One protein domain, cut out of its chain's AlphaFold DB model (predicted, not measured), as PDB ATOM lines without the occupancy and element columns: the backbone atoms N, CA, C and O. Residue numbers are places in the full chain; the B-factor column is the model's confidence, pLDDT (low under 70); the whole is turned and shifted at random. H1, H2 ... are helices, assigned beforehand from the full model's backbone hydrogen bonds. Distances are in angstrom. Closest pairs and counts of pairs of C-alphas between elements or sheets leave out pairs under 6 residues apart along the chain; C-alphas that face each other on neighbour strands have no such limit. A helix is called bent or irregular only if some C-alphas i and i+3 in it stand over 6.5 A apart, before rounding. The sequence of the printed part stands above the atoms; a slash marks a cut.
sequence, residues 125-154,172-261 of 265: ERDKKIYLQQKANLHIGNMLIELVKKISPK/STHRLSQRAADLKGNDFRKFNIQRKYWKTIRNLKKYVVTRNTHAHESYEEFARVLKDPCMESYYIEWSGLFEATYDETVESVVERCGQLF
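What this domain is: This is residues 125 to 154 and 172 to 261 of the 265 residues of an uncharacterized protein of Trichophyton equinum (strain ATCC MYA-4606 / CBS 127.97) (UniProt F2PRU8). One long helix, H1, runs through most of the length of an elongated helical body, and two groups of shorter helices pack on it. H6 and H7 form a hairpin on H1, H7 running beside it, with H8 across H6 and away from H1; H5 and H2 pack on later residues of H1, H4 folds back on H2, and small H3 lies near the end of H1. The printed part has 120 residues with eight named helices, H1 to H8 in order, and no named strand: all helix, the touching helices mostly crossed. It is compact, with a radius of gyration of the C-alphas of 14.4 A and spans of 41 by 26 by 24 A.

Where its parts are: H1, residues 125 to 151, is 37.8 A long, from C-alpha 125 at (8.252, 35.171, -52.805) to C-alpha 151 at (-14.199, 52.525, -27.772). H7, residues 229 to 246, is 21.9 A long, with a kink of 66 degrees near residue 236. H6 is residues 219 to 227, 12.3 A, and H8 residues 250 to 259, 14.4 A, ending with C-alpha 259 at (9.089, 31.191, -26.510). H2 is residues 173 to 182, 14.6 A; H3 residues 185 to 190, 8.9 A; H4 residues 195 to 202, 11.6 A; H5 residues 205 to 208, 5.1 A. H4 and H7 are irregular: C-alphas 196 and 199 are 7.1 A apart, and C-alphas 230 and 233 are 8.1 A apart.

How they stand to each other: H1 is the hub, touching H2, H5, H6 and H7. H7 runs the same way as H1 at a shallow tilt of 11 degrees; their closest C-alphas, Leu 147 and Thr 245, are 5.3 A apart. H6 touches H1 at residues 132 to 143 of H1 alone, opposite ways at a steep tilt of 45 degrees, closest at the C-alphas of His 139 and Phe 222, 5.9 A. H8 touches H6 about perpendicular, at 76 degrees, closest at the C-alphas of Ala 223 and Val 250, 5.0 A; H8 and H1 are apart. H2 touches H4, closest at the C-alphas of Ala 181 and Arg 202, 4.2 A. H3 touches no helix. Every O i to N i+4 pair is within hydrogen-bond range in H1, H2, H3, H6 and H8, against 2 of 4 in H4 and 10 of 14 in H7; H5 is too short for such a pair.

The domain as a whole: The farthest C-alphas, those of Asp 182 and Phe 261, are 43.4 A apart. Residues 155 to 171 are not printed, and C-alphas 154 and 172 are 12.8 A apart across this cut. Of the links that are printed whole, H5 to H6 is short and the others are tight. The mean pLDDT of the printed part is 85.2; it is under 70 at residues 154, 172, 208 to 217 and 258 to 261.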
ATOM      1  N   GLU A 125       8.151  33.941 -53.599       93.19
ATOM      2  CA  GLU A 125       8.252  35.171 -52.805       93.19
ATOM      3  C   GLU A 125       7.115  36.153 -53.121       93.19
ATOM      4  O   GLU A 125       6.531  36.750 -52.210       93.19
ATOM      5  N   ARG A 126       6.749  36.289 -54.404       93.75
ATOM      6  CA  ARG A 126       5.591  37.094 -54.823       93.75
ATOM      7  C   ARG A 126       4.286  36.514 -54.287       93.75
ATOM      8  O   ARG A 126       3.498  37.261 -53.708       93.75
ATOM      9  N   ASP A 127       4.079  35.210 -54.424       94.56
ATOM     10  CA  ASP A 127       2.859  34.539 -53.966       94.56
ATOM     11  C   ASP A 127       2.717  34.615 -52.441       94.56
ATOM     12  O   ASP A 127       1.649  34.963 -51.933       94.56
ATOM     13  N   LYS A 128       3.816  34.405 -51.702       93.81
ATOM     14  CA  LYS A 128       3.872  34.591 -50.246       93.81
ATOM     15  C   LYS A 128       3.460  36.010 -49.860       93.81
ATOM     16  O   LYS A 128       2.641  36.183 -48.960       93.81
ATOM     17  N   LYS A 129       3.989  37.029 -50.546       93.88
ATOM     18  CA  LYS A 129       3.644  38.431 -50.281       93.88
ATOM     19  C   LYS A 129       2.157  38.703 -50.509       93.88
ATOM     20  O   LYS A 129       1.529  39.343 -49.672       93.88
ATOM     21  N   ILE A 130       1.582  38.205 -51.605       94.12
ATOM     22  CA  ILE A 130       0.149  38.362 -51.903       94.12
ATOM     23  C   ILE A 130      -0.700  37.682 -50.824       94.12
ATOM     24  O   ILE A 130      -1.631  38.294 -50.298       94.12
ATOM     25  N   TYR A 131      -0.354  36.448 -50.455       92.75
ATOM     26  CA  TYR A 131      -1.038  35.703 -49.401       92.75
ATOM     27  C   TYR A 131      -1.002  36.449 -48.059       92.75
ATOM     28  O   TYR A 131      -2.044  36.668 -47.438       92.75
ATOM     29  N   LEU A 132       0.178  36.913 -47.632       92.50
ATOM     30  CA  LEU A 132       0.329  37.651 -46.378       92.50
ATOM     31  C   LEU A 132      -0.405  38.994 -46.397       92.50
ATOM     32  O   LEU A 132      -0.973  39.379 -45.380       92.50
ATOM     33  N   GLN A 133      -0.470  39.687 -47.537       92.75
ATOM     34  CA  GLN A 133      -1.272  40.907 -47.678       92.75
ATOM     35  C   GLN A 133      -2.769  40.637 -47.530       92.75
ATOM     36  O   GLN A 133      -3.464  41.372 -46.828       92.75
ATOM     37  N   GLN A 134      -3.281  39.582 -48.168       89.06
ATOM     38  CA  GLN A 134      -4.681  39.183 -48.020       89.06
ATOM     39  C   GLN A 134      -5.000  38.860 -46.557       89.06
ATOM     40  O   GLN A 134      -5.979  39.373 -46.017       89.06
ATOM     41  N   LYS A 135      -4.124  38.097 -45.899       88.56
ATOM     42  CA  LYS A 135      -4.258  37.737 -44.486       88.56
ATOM     43  C   LYS A 135      -4.180  38.948 -43.555       88.56
ATOM     44  O   LYS A 135      -5.038  39.130 -42.697       88.56
ATOM     45  N   ALA A 136      -3.217  39.843 -43.769       90.38
ATOM     46  CA  ALA A 136      -3.103  41.086 -43.011       90.38
ATOM     47  C   ALA A 136      -4.375  41.936 -43.121       90.38
ATOM     48  O   ALA A 136      -4.845  42.459 -42.117       90.38
ATOM     49  N   ASN A 137      -4.977  42.039 -44.310       88.75
ATOM     50  CA  ASN A 137      -6.215  42.797 -44.503       88.75
ATOM     51  C   ASN A 137      -7.402  42.219 -43.714       88.75
ATOM     52  O   ASN A 137      -8.214  42.989 -43.192       88.75
ATOM     53  N   LEU A 138      -7.485  40.891 -43.585       85.88
ATOM     54  CA  LEU A 138      -8.479  40.231 -42.733       85.88
ATOM     55  C   LEU A 138      -8.258  40.585 -41.259       85.88
ATOM     56  O   LEU A 138      -9.180  41.056 -40.588       85.88
ATOM     57  N   HIS A 139      -7.022  40.454 -40.778       88.56
ATOM     58  CA  HIS A 139      -6.677  40.804 -39.404       88.56
ATOM     59  C   HIS A 139      -6.868  42.292 -39.089       88.56
ATOM     60  O   HIS A 139      -7.337  42.626 -38.003       88.56
ATOM     61  N   ILE A 140      -6.570  43.192 -40.030       89.81
ATOM     62  CA  ILE A 140      -6.853  44.626 -39.897       89.81
ATOM     63  C   ILE A 140      -8.355  44.839 -39.719       89.81
ATOM     64  O   ILE A 140      -8.764  45.588 -38.834       89.81
ATOM     65  N   GLY A 141      -9.190  44.157 -40.508       86.56
ATOM     66  CA  GLY A 141     -10.641  44.211 -40.341       86.56
ATOM     67  C   GLY A 141     -11.086  43.771 -38.946       86.56
ATOM     68  O   GLY A 141     -11.851  44.487 -38.297       86.56
ATOM     69  N   ASN A 142     -10.554  42.652 -38.453       85.88
ATOM     70  CA  ASN A 142     -10.845  42.144 -37.110       85.88
ATOM     71  C   ASN A 142     -10.374  43.110 -36.012       85.88
ATOM     72  O   ASN A 142     -11.145  43.438 -35.114       85.88
ATOM     73  N   MET A 143      -9.158  43.646 -36.126       90.00
ATOM     74  CA  MET A 143      -8.614  44.631 -35.191       90.00
ATOM     75  C   MET A 143      -9.476  45.894 -35.141       90.00
ATOM     76  O   MET A 143      -9.793  46.387 -34.063       90.00
ATOM     77  N   LEU A 144      -9.911  46.413 -36.293       89.81
ATOM     78  CA  LEU A 144     -10.781  47.589 -36.344       89.81
ATOM     79  C   LEU A 144     -12.147  47.321 -35.692       89.81
ATOM     80  O   LEU A 144     -12.696  48.204 -35.035       89.81
ATOM     81  N   ILE A 145     -12.689  46.111 -35.854       86.06
ATOM     82  CA  ILE A 145     -13.920  45.677 -35.185       86.06
ATOM     83  C   ILE A 145     -13.727  45.660 -33.664       86.06
ATOM     84  O   ILE A 145     -14.541  46.248 -32.950       86.06
ATOM     85  N   GLU A 146     -12.657  45.031 -33.173       87.50
ATOM     86  CA  GLU A 146     -12.338  44.973 -31.740       87.50
ATOM     87  C   GLU A 146     -12.098  46.365 -31.153       87.50
ATOM     88  O   GLU A 146     -12.639  46.705 -30.101       87.50
ATOM     89  N   LEU A 147     -11.405  47.234 -31.886       89.62
ATOM     90  CA  LEU A 147     -11.180  48.612 -31.476       89.62
ATOM     91  C   LEU A 147     -12.491  49.397 -31.335       89.62
ATOM     92  O   LEU A 147     -12.687  50.105 -30.349       89.62
ATOM     93  N   VAL A 148     -13.426  49.265 -32.281       89.06
ATOM     94  CA  VAL A 148     -14.738  49.934 -32.182       89.06
ATOM     95  C   VAL A 148     -15.536  49.411 -30.987       89.06
ATOM     96  O   VAL A 148     -16.155  50.210 -30.280       89.06
ATOM     97  N   LYS A 149     -15.493  48.099 -30.717       85.69
ATOM     98  CA  LYS A 149     -16.112  47.509 -29.519       85.69
ATOM     99  C   LYS A 149     -15.481  48.051 -28.230       85.69
ATOM    100  O   LYS A 149     -16.217  48.325 -27.285       85.69
ATOM    101  N   LYS A 150     -14.156  48.245 -28.208       87.56
ATOM    102  CA  LYS A 150     -13.399  48.809 -27.078       87.56
ATOM    103  C   LYS A 150     -13.740  50.281 -26.825       87.56
ATOM    104  O   LYS A 150     -13.909  50.675 -25.675       87.56
ATOM    105  N   ILE A 151     -13.881  51.088 -27.882       88.62
ATOM    106  CA  ILE A 151     -14.199  52.525 -27.772       88.62
ATOM    107  C   ILE A 151     -15.658  52.758 -27.367       88.62
ATOM    108  O   ILE A 151     -15.941  53.630 -26.546       88.62
ATOM    109  N   SER A 152     -16.583  51.993 -27.950       83.00
ATOM    110  CA  SER A 152     -18.023  52.089 -27.703       83.00
ATOM    111  C   SER A 152     -18.559  50.754 -27.169       83.00
ATOM    112  O   SER A 152     -19.295  50.044 -27.878       83.00
ATOM    113  N   PRO A 153     -18.197  50.389 -25.921       70.81
ATOM    114  CA  PRO A 153     -18.802  49.247 -25.260       70.81
ATOM    115  C   PRO A 153     -20.309  49.505 -25.186       70.81
ATOM    116  O   PRO A 153     -20.754  50.634 -24.985       70.81
ATOM    117  N   LYS A 154     -21.110  48.472 -25.460       66.56
ATOM    118  CA  LYS A 154     -22.580  48.535 -25.420       66.56
ATOM    119  C   LYS A 154     -23.024  49.252 -24.137       66.56
ATOM    120  O   LYS A 154     -22.455  48.968 -23.085       66.56
ATOM    121  N   SER A 172     -24.827  42.914 -35.239       67.44
ATOM    122  CA  SER A 172     -25.167  43.020 -36.659       67.44
ATOM    123  C   SER A 172     -24.122  43.933 -37.304       67.44
ATOM    124  O   SER A 172     -23.882  45.046 -36.825       67.44
ATOM    125  N   THR A 173     -23.486  43.447 -38.367       71.81
ATOM    126  CA  THR A 173     -22.416  44.131 -39.112       71.81
ATOM    127  C   THR A 173     -22.788  45.574 -39.471       71.81
ATOM    128  O   THR A 173     -21.946  46.478 -39.453       71.81
ATOM    129  N   HIS A 174     -24.080  45.812 -39.706       77.00
ATOM    130  CA  HIS A 174     -24.662  47.124 -39.950       77.00
ATOM    131  C   HIS A 174     -24.615  48.050 -38.722       77.00
ATOM    132  O   HIS A 174     -24.150  49.184 -38.827       77.00
ATOM    133  N   ARG A 175     -25.023  47.566 -37.539       78.00
ATOM    134  CA  ARG A 175     -25.007  48.351 -36.289       78.00
ATOM    135  C   ARG A 175     -23.590  48.732 -35.873       78.00
ATOM    136  O   ARG A 175     -23.371  49.854 -35.427       78.00
ATOM    137  N   LEU A 176     -22.636  47.816 -36.036       81.25
ATOM    138  CA  LEU A 176     -21.228  48.094 -35.752       81.25
ATOM    139  C   LEU A 176     -20.675  49.184 -36.681       81.25
ATOM    140  O   LEU A 176     -20.005  50.104 -36.221       81.25
ATOM    141  N   SER A 177     -21.006  49.107 -37.972       84.94
ATOM    142  CA  SER A 177     -20.598  50.113 -38.958       84.94
ATOM    143  C   SER A 177     -21.172  51.497 -38.641       84.94
ATOM    144  O   SER A 177     -20.453  52.485 -38.756       84.94
ATOM    145  N   GLN A 178     -22.436  51.571 -38.208       86.12
ATOM    146  CA  GLN A 178     -23.063  52.834 -37.812       86.12
ATOM    147  C   GLN A 178     -22.372  53.440 -36.585       86.12
ATOM    148  O   GLN A 178     -21.964  54.595 -36.618       86.12
ATOM    149  N   ARG A 179     -22.133  52.635 -35.542       86.06
ATOM    150  CA  ARG A 179     -21.403  53.090 -34.349       86.06
ATOM    151  C   ARG A 179     -20.018  53.618 -34.681       86.06
ATOM    152  O   ARG A 179     -19.626  54.656 -34.165       86.06
ATOM    153  N   ALA A 180     -19.289  52.911 -35.542       89.62
ATOM    154  CA  ALA A 180     -17.971  53.343 -35.978       89.62
ATOM    155  C   ALA A 180     -18.028  54.720 -36.664       89.62
ATOM    156  O   ALA A 180     -17.170  55.563 -36.404       89.62
ATOM    157  N   ALA A 181     -19.048  54.964 -37.496       89.94
ATOM    158  CA  ALA A 181     -19.265  56.246 -38.163       89.94
ATOM    159  C   ALA A 181     -19.594  57.385 -37.179       89.94
ATOM    160  O   ALA A 181     -19.137  58.510 -37.383       89.94
ATOM    161  N   ASP A 182     -20.310  57.077 -36.096       90.56
ATOM    162  CA  ASP A 182     -20.740  58.046 -35.081       90.56
ATOM    163  C   ASP A 182     -19.618  58.453 -34.094       90.56
ATOM    164  O   ASP A 182     -19.782  59.410 -33.330       90.56
ATOM    165  N   LEU A 183     -18.454  57.781 -34.122       90.88
ATOM    166  CA  LEU A 183     -17.314  58.076 -33.241       90.88
ATOM    167  C   LEU A 183     -16.740  59.488 -33.451       90.88
ATOM    168  O   LEU A 183     -16.328  59.901 -34.550       90.88
ATOM    169  N   LYS A 184     -16.607  60.224 -32.346       91.25
ATOM    170  CA  LYS A 184     -16.109  61.601 -32.308       91.25
ATOM    171  C   LYS A 184     -14.611  61.644 -32.021       91.25
ATOM    172  O   LYS A 184     -13.996  60.708 -31.526       91.25
ATOM    173  N   GLY A 185     -13.994  62.789 -32.324       89.81
ATOM    174  CA  GLY A 185     -12.564  63.012 -32.077       89.81
ATOM    175  C   GLY A 185     -12.146  62.803 -30.617       89.81
ATOM    176  O   GLY A 185     -11.029  62.361 -30.367       89.81
ATOM    177  N   ASN A 186     -13.032  63.101 -29.663       90.88
ATOM    178  CA  ASN A 186     -12.763  62.912 -28.236       90.88
ATOM    179  C   ASN A 186     -12.693  61.429 -27.854       90.88
ATOM    180  O   ASN A 186     -11.838  61.065 -27.051       90.88
ATOM    181  N   ASP A 187     -13.512  60.583 -28.483       90.69
ATOM    182  CA  ASP A 187     -13.501  59.137 -28.252       90.69
ATOM    183  C   ASP A 187     -12.147  58.555 -28.666       90.69
ATOM    184  O   ASP A 187     -11.498  57.868 -27.888       90.69
ATOM    185  N   PHE A 188     -11.639  58.939 -29.840       92.00
ATOM    186  CA  PHE A 188     -10.322  58.492 -30.300       92.00
ATOM    187  C   PHE A 188      -9.166  58.977 -29.418       92.00
ATOM    188  O   PHE A 188      -8.214  58.234 -29.188       92.00
ATOM    189  N   ARG A 189      -9.239  60.214 -28.910       91.56
ATOM    190  CA  ARG A 189      -8.210  60.758 -28.007       91.56
ATOM    191  C   ARG A 189      -8.168  60.016 -26.674       91.56
ATOM    192  O   ARG A 189      -7.077  59.817 -26.156       91.56
ATOM    193  N   LYS A 190      -9.320  59.586 -26.148       89.31
ATOM    194  CA  LYS A 190      -9.407  58.826 -24.890       89.31
ATOM    195  C   LYS A 190      -8.603  57.522 -24.942       89.31
ATOM    196  O   LYS A 190      -8.019  57.137 -23.940       89.31
ATOM    197  N   PHE A 191      -8.548  56.885 -26.110       87.38
ATOM    198  CA  PHE A 191      -7.803  55.645 -26.352       87.38
ATOM    199  C   PHE A 191      -6.444  55.881 -27.031       87.38
ATOM    200  O   PHE A 191      -5.861  54.953 -27.578       87.38
ATOM    201  N   ASN A 192      -5.947  57.123 -27.038       89.56
ATOM    202  CA  ASN A 192      -4.667  57.503 -27.644       89.56
ATOM    203  C   ASN A 192      -4.510  57.102 -29.132       89.56
ATOM    204  O   ASN A 192      -3.416  56.826 -29.620       89.56
ATOM    205  N   ILE A 193      -5.609  57.083 -29.890       92.06
ATOM    206  CA  ILE A 193      -5.591  56.666 -31.296       92.06
ATOM    207  C   ILE A 193      -5.131  57.828 -32.176       92.06
ATOM    208  O   ILE A 193      -5.748  58.900 -32.213       92.06
ATOM    209  N   GLN A 194      -4.082  57.596 -32.965       90.31
ATOM    210  CA  GLN A 194      -3.530  58.596 -33.880       90.31
ATOM    211  C   GLN A 194      -4.546  59.035 -34.950       90.31
ATOM    212  O   GLN A 194      -5.286  58.224 -35.513       90.31
ATOM    213  N   ARG A 195      -4.530  60.332 -35.301       92.06
ATOM    214  CA  ARG A 195      -5.486  60.949 -36.248       92.06
ATOM    215  C   ARG A 195      -5.538  60.275 -37.620       92.06
ATOM    216  O   ARG A 195      -6.602  60.264 -38.237       92.06
ATOM    217  N   LYS A 196      -4.421  59.698 -38.078       92.88
ATOM    218  CA  LYS A 196      -4.324  59.012 -39.376       92.88
ATOM    219  C   LYS A 196      -5.322  57.851 -39.514       92.88
ATOM    220  O   LYS A 196      -5.830  57.624 -40.606       92.88
ATOM    221  N   TYR A 197      -5.698  57.200 -38.409       92.69
ATOM    222  CA  TYR A 197      -6.625  56.062 -38.417       92.69
ATOM    223  C   TYR A 197      -8.104  56.452 -38.309       92.69
ATOM    224  O   TYR A 197      -8.974  55.640 -38.615       92.69
ATOM    225  N   TRP A 198      -8.431  57.683 -37.898       93.94
ATOM    226  CA  TRP A 198      -9.812  58.063 -37.556       93.94
ATOM    227  C   TRP A 198     -10.769  57.907 -38.739       93.94
ATOM    228  O   TRP A 198     -11.891  57.427 -38.584       93.94
ATOM    229  N   LYS A 199     -10.327  58.299 -39.941       92.62
ATOM    230  CA  LYS A 199     -11.123  58.148 -41.167       92.62
ATOM    231  C   LYS A 199     -11.340  56.674 -41.503       92.62
ATOM    232  O   LYS A 199     -12.430  56.318 -41.942       92.62
ATOM    233  N   THR A 200     -10.331  55.836 -41.302       91.62
ATOM    234  CA  THR A 200     -10.407  54.401 -41.583       91.62
ATOM    235  C   THR A 200     -11.366  53.705 -40.627       91.62
ATOM    236  O   THR A 200     -12.262  53.004 -41.086       91.62
ATOM    237  N   ILE A 201     -11.272  54.002 -39.326       91.69
ATOM    238  CA  ILE A 201     -12.173  53.456 -38.304       91.69
ATOM    239  C   ILE A 201     -13.626  53.859 -38.587       91.69
ATOM    240  O   ILE A 201     -14.501  53.000 -38.612       91.69
ATOM    241  N   ARG A 202     -13.903  55.134 -38.904       91.50
ATOM    242  CA  ARG A 202     -15.270  55.576 -39.260       91.50
ATOM    243  C   ARG A 202     -15.828  54.904 -40.515       91.50
ATOM    244  O   ARG A 202     -17.037  54.772 -40.654       91.50
ATOM    245  N   ASN A 203     -14.960  54.461 -41.424       89.19
ATOM    246  CA  ASN A 203     -15.333  53.758 -42.652       89.19
ATOM    247  C   ASN A 203     -15.256  52.228 -42.503       89.19
ATOM    248  O   ASN A 203     -14.973  51.523 -43.477       89.19
ATOM    249  N   LEU A 204     -15.555  51.708 -41.305       86.12
ATOM    250  CA  LEU A 204     -15.474  50.283 -40.975       86.12
ATOM    251  C   LEU A 204     -16.237  49.388 -41.959       86.12
ATOM    252  O   LEU A 204     -15.789  48.284 -42.242       86.12
ATOM    253  N   LYS A 205     -17.350  49.866 -42.535       82.81
ATOM    254  CA  LYS A 205     -18.188  49.114 -43.489       82.81
ATOM    255  C   LYS A 205     -17.376  48.425 -44.598       82.81
ATOM    256  O   LYS A 205     -17.738  47.324 -44.995       82.81
ATOM    257  N   LYS A 206     -16.280  49.038 -45.070       79.44
ATOM    258  CA  LYS A 206     -15.392  48.442 -46.087       79.44
ATOM    259  C   LYS A 206     -14.698  47.159 -45.614       79.44
ATOM    260  O   LYS A 206     -14.447  46.288 -46.430       79.44
ATOM    261  N   TYR A 207     -14.428  47.058 -44.318       74.81
ATOM    262  CA  TYR A 207     -13.699  45.964 -43.681       74.81
ATOM    263  C   TYR A 207     -14.632  44.923 -43.047       74.81
ATOM    264  O   TYR A 207     -14.273  43.755 -42.956       74.81
ATOM    265  N   VAL A 208     -15.859  45.303 -42.658       67.88
ATOM    266  CA  VAL A 208     -16.838  44.347 -42.100       67.88
ATOM    267  C   VAL A 208     -17.362  43.368 -43.154       67.88
ATOM    268  O   VAL A 208     -17.653  42.223 -42.823       67.88
ATOM    269  N   VAL A 209     -17.464  43.786 -44.422       59.19
ATOM    270  CA  VAL A 209     -17.848  42.891 -45.536       59.19
ATOM    271  C   VAL A 209     -16.828  41.759 -45.717       59.19
ATOM    272  O   VAL A 209     -17.183  40.678 -46.170       59.19
ATOM    273  N   THR A 210     -15.582  41.985 -45.300       55.34
ATOM    274  CA  THR A 210     -14.480  41.021 -45.358       55.34
ATOM    275  C   THR A 210     -14.358  40.174 -44.084       55.34
ATOM    276  O   THR A 210     -13.430  39.375 -43.988       55.34
ATOM    277  N   ARG A 211     -15.271  40.303 -43.100       54.97
ATOM    278  CA  ARG A 211     -15.289  39.427 -41.916       54.97
ATOM    279  C   ARG A 211     -15.587  38.008 -42.383       54.97
ATOM    280  O   ARG A 211     -16.735  37.653 -42.647       54.97
ATOM    281  N   ASN A 212     -14.544  37.195 -42.468       50.47
ATOM    282  CA  ASN A 212     -14.698  35.773 -42.677       50.47
ATOM    283  C   ASN A 212     -15.329  35.216 -41.394       50.47
ATOM    284  O   ASN A 212     -14.709  35.224 -40.333       50.47
ATOM    285  N   THR A 213     -16.586  34.776 -41.461       47.03
ATOM    286  CA  THR A 213     -17.303  34.178 -40.319       47.03
ATOM    287  C   THR A 213     -16.639  32.895 -39.805       47.03
ATOM    288  O   THR A 213     -17.053  32.379 -38.776       47.03
ATOM    289  N   HIS A 214     -15.607  32.405 -40.503       42.81
ATOM    290  CA  HIS A 214     -14.859  31.183 -40.212       42.81
ATOM    291  C   HIS A 214     -13.381  31.423 -39.838       42.81
ATOM    292  O   HIS A 214     -12.649  30.461 -39.627       42.81
ATOM    293  N   ALA A 215     -12.913  32.672 -39.737       46.00
ATOM    294  CA  ALA A 215     -11.534  32.957 -39.340       46.00
ATOM    295  C   ALA A 215     -11.446  33.167 -37.822       46.00
ATOM    296  O   ALA A 215     -11.551  34.289 -37.327       46.00
ATOM    297  N   HIS A 216     -11.209  32.085 -37.080       54.22
ATOM    298  CA  HIS A 216     -10.647  32.132 -35.724       54.22
ATOM    299  C   HIS A 216      -9.159  32.533 -35.765       54.22
ATOM    300  O   HIS A 216      -8.315  31.902 -35.138       54.22
ATOM    301  N   GLU A 217      -8.819  33.545 -36.562       64.88
ATOM    302  CA  GLU A 217      -7.452  34.028 -36.700       64.88
ATOM    303  C   GLU A 217      -7.143  34.952 -35.518       64.88
ATOM    304  O   GLU A 217      -7.805  35.977 -35.312       64.88
ATOM    305  N   SER A 218      -6.175  34.550 -34.699       82.56
ATOM    306  CA  SER A 218      -5.871  35.213 -33.435       82.56
ATOM    307  C   SER A 218      -5.033  36.485 -33.650       82.56
ATOM    308  O   SER A 218      -4.391  36.665 -34.690       82.56
ATOM    309  N   TYR A 219      -5.030  37.409 -32.684       87.50
ATOM    310  CA  TYR A 219      -4.204  38.623 -32.790       87.50
ATOM    311  C   TYR A 219      -2.699  38.287 -32.728       87.50
ATOM    312  O   TYR A 219      -1.881  39.030 -33.269       87.50
ATOM    313  N   GLU A 220      -2.331  37.133 -32.159       90.31
ATOM    314  CA  GLU A 220      -0.978  36.575 -32.211       90.31
ATOM    315  C   GLU A 220      -0.552  36.212 -33.634       90.31
ATOM    316  O   GLU A 220       0.579  36.478 -34.045       90.31
ATOM    317  N   GLU A 221      -1.460  35.630 -34.414       89.06
ATOM    318  CA  GLU A 221      -1.207  35.337 -35.819       89.06
ATOM    319  C   GLU A 221      -1.053  36.623 -36.635       89.06
ATOM    320  O   GLU A 221      -0.140  36.719 -37.458       89.06
ATOM    321  N   PHE A 222      -1.842  37.657 -36.325       91.75
ATOM    322  CA  PHE A 222      -1.659  38.971 -36.938       91.75
ATOM    323  C   PHE A 222      -0.281  39.562 -36.632       91.75
ATOM    324  O   PHE A 222       0.387  40.065 -37.534       91.75
ATOM    325  N   ALA A 223       0.167  39.468 -35.378       93.00
ATOM    326  CA  ALA A 223       1.478  39.958 -34.972       93.00
ATOM    327  C   ALA A 223       2.603  39.262 -35.758       93.00
ATOM    328  O   ALA A 223       3.514  39.927 -36.252       93.00
ATOM    329  N   ARG A 224       2.499  37.940 -35.966       92.25
ATOM    330  CA  ARG A 224       3.447  37.181 -36.804       92.25
ATOM    331  C   ARG A 224       3.417  37.629 -38.265       92.25
ATOM    332  O   ARG A 224       4.479  37.783 -38.859       92.25
ATOM    333  N   VAL A 225       2.231  37.866 -38.834       92.88
ATOM    334  CA  VAL A 225       2.087  38.370 -40.213       92.88
ATOM    335  C   VAL A 225       2.731  39.747 -40.362       92.88
ATOM    336  O   VAL A 225       3.467  39.969 -41.320       92.88
ATOM    337  N   LEU A 226       2.492  40.665 -39.419       93.75
ATOM    338  CA  LEU A 226       3.104  41.995 -39.440       93.75
ATOM    339  C   LEU A 226       4.625  41.932 -39.282       93.75
ATOM    340  O   LEU A 226       5.320  42.760 -39.858       93.75
ATOM    341  N   LYS A 227       5.152  40.967 -38.522       94.06
ATOM    342  CA  LYS A 227       6.595  40.848 -38.280       94.06
ATOM    343  C   LYS A 227       7.372  40.200 -39.433       94.06
ATOM    344  O   LYS A 227       8.601  40.227 -39.408       94.06
ATOM    345  N   ASP A 228       6.695  39.638 -40.436       93.19
ATOM    346  CA  ASP A 228       7.372  39.098 -41.617       93.19
ATOM    347  C   ASP A 228       8.115  40.220 -42.376       93.19
ATOM    348  O   ASP A 228       7.516  41.267 -42.643       93.19
ATOM    349  N   PRO A 229       9.392  40.030 -42.769       91.31
ATOM    350  CA  PRO A 229      10.167  41.055 -43.469       91.31
ATOM    351  C   PRO A 229       9.487  41.610 -44.726       91.31
ATOM    352  O   PRO A 229       9.619  42.795 -45.025       91.31
ATOM    353  N   CYS A 230       8.714  40.801 -45.462       90.88
ATOM    354  CA  CYS A 230       8.043  41.289 -46.669       90.88
ATOM    355  C   CYS A 230       6.807  42.169 -46.382       90.88
ATOM    356  O   CYS A 230       6.203  42.696 -47.323       90.88
ATOM    357  N   MET A 231       6.433  42.318 -45.106       95.25
ATOM    358  CA  MET A 231       5.271  43.063 -44.612       95.25
ATOM    359  C   MET A 231       5.650  44.341 -43.847       95.25
ATOM    360  O   MET A 231       4.783  44.958 -43.229       95.25
ATOM    361  N   GLU A 232       6.903  44.799 -43.934       93.94
ATOM    362  CA  GLU A 232       7.408  45.986 -43.224       93.94
ATOM    363  C   GLU A 232       6.521  47.234 -43.395       93.94
ATOM    364  O   GLU A 232       6.247  47.952 -42.434       93.94
ATOM    365  N   SER A 233       5.991  47.472 -44.598       94.00
ATOM    366  CA  SER A 233       5.086  48.603 -44.837       94.00
ATOM    367  C   SER A 233       3.791  48.506 -44.024       94.00
ATOM    368  O   SER A 233       3.343  49.506 -43.463       94.00
ATOM    369  N   TYR A 234       3.215  47.305 -43.912       94.12
ATOM    370  CA  TYR A 234       2.040  47.051 -43.079       94.12
ATOM    371  C   TYR A 234       2.390  47.173 -41.595       94.12
ATOM    372  O   TYR A 234       1.611  47.738 -40.832       94.12
ATOM    373  N   TYR A 235       3.565  46.701 -41.176       95.31
ATOM    374  CA  TYR A 235       4.033  46.869 -39.804       95.31
ATOM    375  C   TYR A 235       4.115  48.349 -39.409       95.31
ATOM    376  O   TYR A 235       3.513  48.757 -38.415       95.31
ATOM    377  N   ILE A 236       4.787  49.177 -40.213       94.56
ATOM    378  CA  ILE A 236       4.919  50.623 -39.964       94.56
ATOM    379  C   ILE A 236       3.543  51.300 -39.945       94.56
ATOM    380  O   ILE A 236       3.279  52.199 -39.139       94.56
ATOM    381  N   GLU A 237       2.644  50.878 -40.834       93.81
ATOM    382  CA  GLU A 237       1.314  51.461 -40.927       93.81
ATOM    383  C   GLU A 237       0.418  51.071 -39.748       93.81
ATOM    384  O   GLU A 237      -0.283  51.945 -39.239       93.81
ATOM    385  N   TRP A 238       0.435  49.819 -39.284       94.06
ATOM    386  CA  TRP A 238      -0.610  49.266 -38.409       94.06
ATOM    387  C   TRP A 238      -0.169  48.943 -36.977       94.06
ATOM    388  O   TRP A 238      -1.036  48.854 -36.109       94.06
ATOM    389  N   SER A 239       1.133  48.848 -36.690       92.50
ATOM    390  CA  SER A 239       1.669  48.542 -35.346       92.50
ATOM    391  C   SER A 239       1.146  49.476 -34.249       92.50
ATOM    392  O   SER A 239       0.711  49.017 -33.197       92.50
ATOM    393  N   GLY A 240       1.086  50.785 -34.508       90.75
ATOM    394  CA  GLY A 240       0.565  51.747 -33.530       90.75
ATOM    395  C   GLY A 240      -0.929  51.572 -33.222       90.75
ATOM    396  O   GLY A 240      -1.377  51.906 -32.128       90.75
ATOM    397  N   LEU A 241      -1.716  51.047 -34.169       92.88
ATOM    398  CA  LEU A 241      -3.127  50.732 -33.927       92.88
ATOM    399  C   LEU A 241      -3.299  49.367 -33.253       92.88
ATOM    400  O   LEU A 241      -4.233  49.194 -32.471       92.88
ATOM    401  N   PHE A 242      -2.393  48.429 -33.534       93.88
ATOM    402  CA  PHE A 242      -2.315  47.134 -32.866       93.88
ATOM    403  C   PHE A 242      -2.154  47.317 -31.357       93.88
ATOM    404  O   PHE A 242      -2.991  46.832 -30.599       93.88
ATOM    405  N   GLU A 243      -1.168  48.111 -30.934       92.75
ATOM    406  CA  GLU A 243      -0.918  48.402 -29.518       92.75
ATOM    407  C   GLU A 243      -2.120  49.083 -28.851       92.75
ATOM    408  O   GLU A 243      -2.571  48.652 -27.796       92.75
ATOM    409  N   ALA A 244      -2.731  50.076 -29.504       89.50
ATOM    410  CA  ALA A 244      -3.929  50.733 -28.972       89.50
ATOM    411  C   ALA A 244      -5.135  49.779 -28.821       89.50
ATOM    412  O   ALA A 244      -6.011  49.988 -27.972       89.50
ATOM    413  N   THR A 245      -5.209  48.738 -29.656       91.25
ATOM    414  CA  THR A 245      -6.313  47.771 -29.646       91.25
ATOM    415  C   THR A 245      -6.103  46.705 -28.576       91.25
ATOM    416  O   THR A 245      -6.994  46.508 -27.748       91.25
ATOM    417  N   TYR A 246      -4.933  46.065 -28.561       90.81
ATOM    418  CA  TYR A 246      -4.648  44.882 -27.742       90.81
ATOM    419  C   TYR A 246      -3.847  45.172 -26.468       90.81
ATOM    420  O   TYR A 246      -3.610  44.253 -25.695       90.81
ATOM    421  N   ASP A 247      -3.447  46.428 -26.244       90.06
ATOM    422  CA  ASP A 247      -2.631  46.866 -25.102       90.06
ATOM    423  C   ASP A 247      -1.267  46.138 -24.999       90.06
ATOM    424  O   ASP A 247      -0.645  46.105 -23.941       90.06
ATOM    425  N   GLU A 248      -0.784  45.580 -26.116       91.69
ATOM    426  CA  GLU A 248       0.515  44.918 -26.265       91.69
ATOM    427  C   GLU A 248       1.164  45.297 -27.608       91.69
ATOM    428  O   GLU A 248       0.476  45.478 -28.617       91.69
ATOM    429  N   THR A 249       2.497  45.378 -27.653       93.50
ATOM    430  CA  THR A 249       3.235  45.615 -28.905       93.50
ATOM    431  C   THR A 249       3.311  44.346 -29.757       93.50
ATOM    432  O   THR A 249       3.287  43.226 -29.242       93.50
ATOM    433  N   VAL A 250       3.461  44.510 -31.076       92.81
ATOM    434  CA  VAL A 250       3.658  43.384 -32.009       92.81
ATOM    435  C   VAL A 250       4.876  42.546 -31.599       92.81
ATOM    436  O   VAL A 250       4.808  41.320 -31.600       92.81
ATOM    437  N   GLU A 251       5.970  43.197 -31.196       93.44
ATOM    438  CA  GLU A 251       7.204  42.569 -30.706       93.44
ATOM    439  C   GLU A 251       6.941  41.663 -29.506       93.44
ATOM    440  O   GLU A 251       7.283  40.484 -29.552       93.44
ATOM    441  N   SER A 252       6.278  42.191 -28.473       93.12
ATOM    442  CA  SER A 252       5.976  41.455 -27.242       93.12
ATOM    443  C   SER A 252       5.155  40.199 -27.531       93.12
ATOM    444  O   SER A 252       5.458  39.107 -27.040       93.12
ATOM    445  N   VAL A 253       4.139  40.330 -28.388       91.94
ATOM    446  CA  VAL A 253       3.279  39.211 -28.778       91.94
ATOM    447  C   VAL A 253       4.073  38.145 -29.535       91.94
ATOM    448  O   VAL A 253       3.936  36.954 -29.243       91.94
ATOM    449  N   VAL A 254       4.922  38.545 -30.488       90.88
ATOM    450  CA  VAL A 254       5.741  37.610 -31.275       90.88
ATOM    451  C   VAL A 254       6.792  36.917 -30.410       90.88
ATOM    452  O   VAL A 254       6.952  35.705 -30.532       90.88
ATOM    453  N   GLU A 255       7.467  37.637 -29.515       89.38
ATOM    454  CA  GLU A 255       8.454  37.069 -28.590       89.38
ATOM    455  C   GLU A 255       7.820  36.026 -27.665       89.38
ATOM    456  O   GLU A 255       8.305  34.895 -27.590       89.38
ATOM    457  N   ARG A 256       6.678  36.352 -27.045       88.50
ATOM    458  CA  ARG A 256       5.899  35.409 -26.226       88.50
ATOM    459  C   ARG A 256       5.487  34.172 -27.028       88.50
ATOM    460  O   ARG A 256       5.591  33.045 -26.549       88.50
ATOM    461  N   CYS A 257       5.050  34.372 -28.268       81.06
ATOM    462  CA  CYS A 257       4.680  33.282 -29.166       81.06
ATOM    463  C   CYS A 257       5.862  32.408 -29.599       81.06
ATOM    464  O   CYS A 257       5.671  31.218 -29.833       81.06
ATOM    465  N   GLY A 258       7.052  32.987 -29.750       67.12
ATOM    466  CA  GLY A 258       8.274  32.271 -30.115       67.12
ATOM    467  C   GLY A 258       8.840  31.445 -28.960       67.12
ATOM    468  O   GLY A 258       9.368  30.360 -29.183       67.12
ATOM    469  N   GLN A 259       8.665  31.909 -27.719       56.44
ATOM    470  CA  GLN A 259       9.089  31.191 -26.510       56.44
ATOM    471  C   GLN A 259       8.325  29.876 -26.284       56.44
ATOM    472  O   GLN A 259       8.891  28.933 -25.734       56.44
ATOM    473  N   LEU A 260       7.080  29.767 -26.765       50.41
ATOM    474  CA  LEU A 260       6.279  28.536 -26.678       50.41
ATOM    475  C   LEU A 260       6.878  27.348 -27.457       50.41
ATOM    476  O   LEU A 260       6.513  26.212 -27.179       50.41
ATOM    477  N   PHE A 261       7.818  27.578 -28.382       47.25
ATOM    478  CA  PHE A 261       8.495  26.518 -29.143       47.25
ATOM    479  C   PHE A 261       9.855  26.091 -28.556       47.25
ATOM    480  O   PHE A 261      10.521  25.239 -29.135       47.25
TER     481      PHE A 261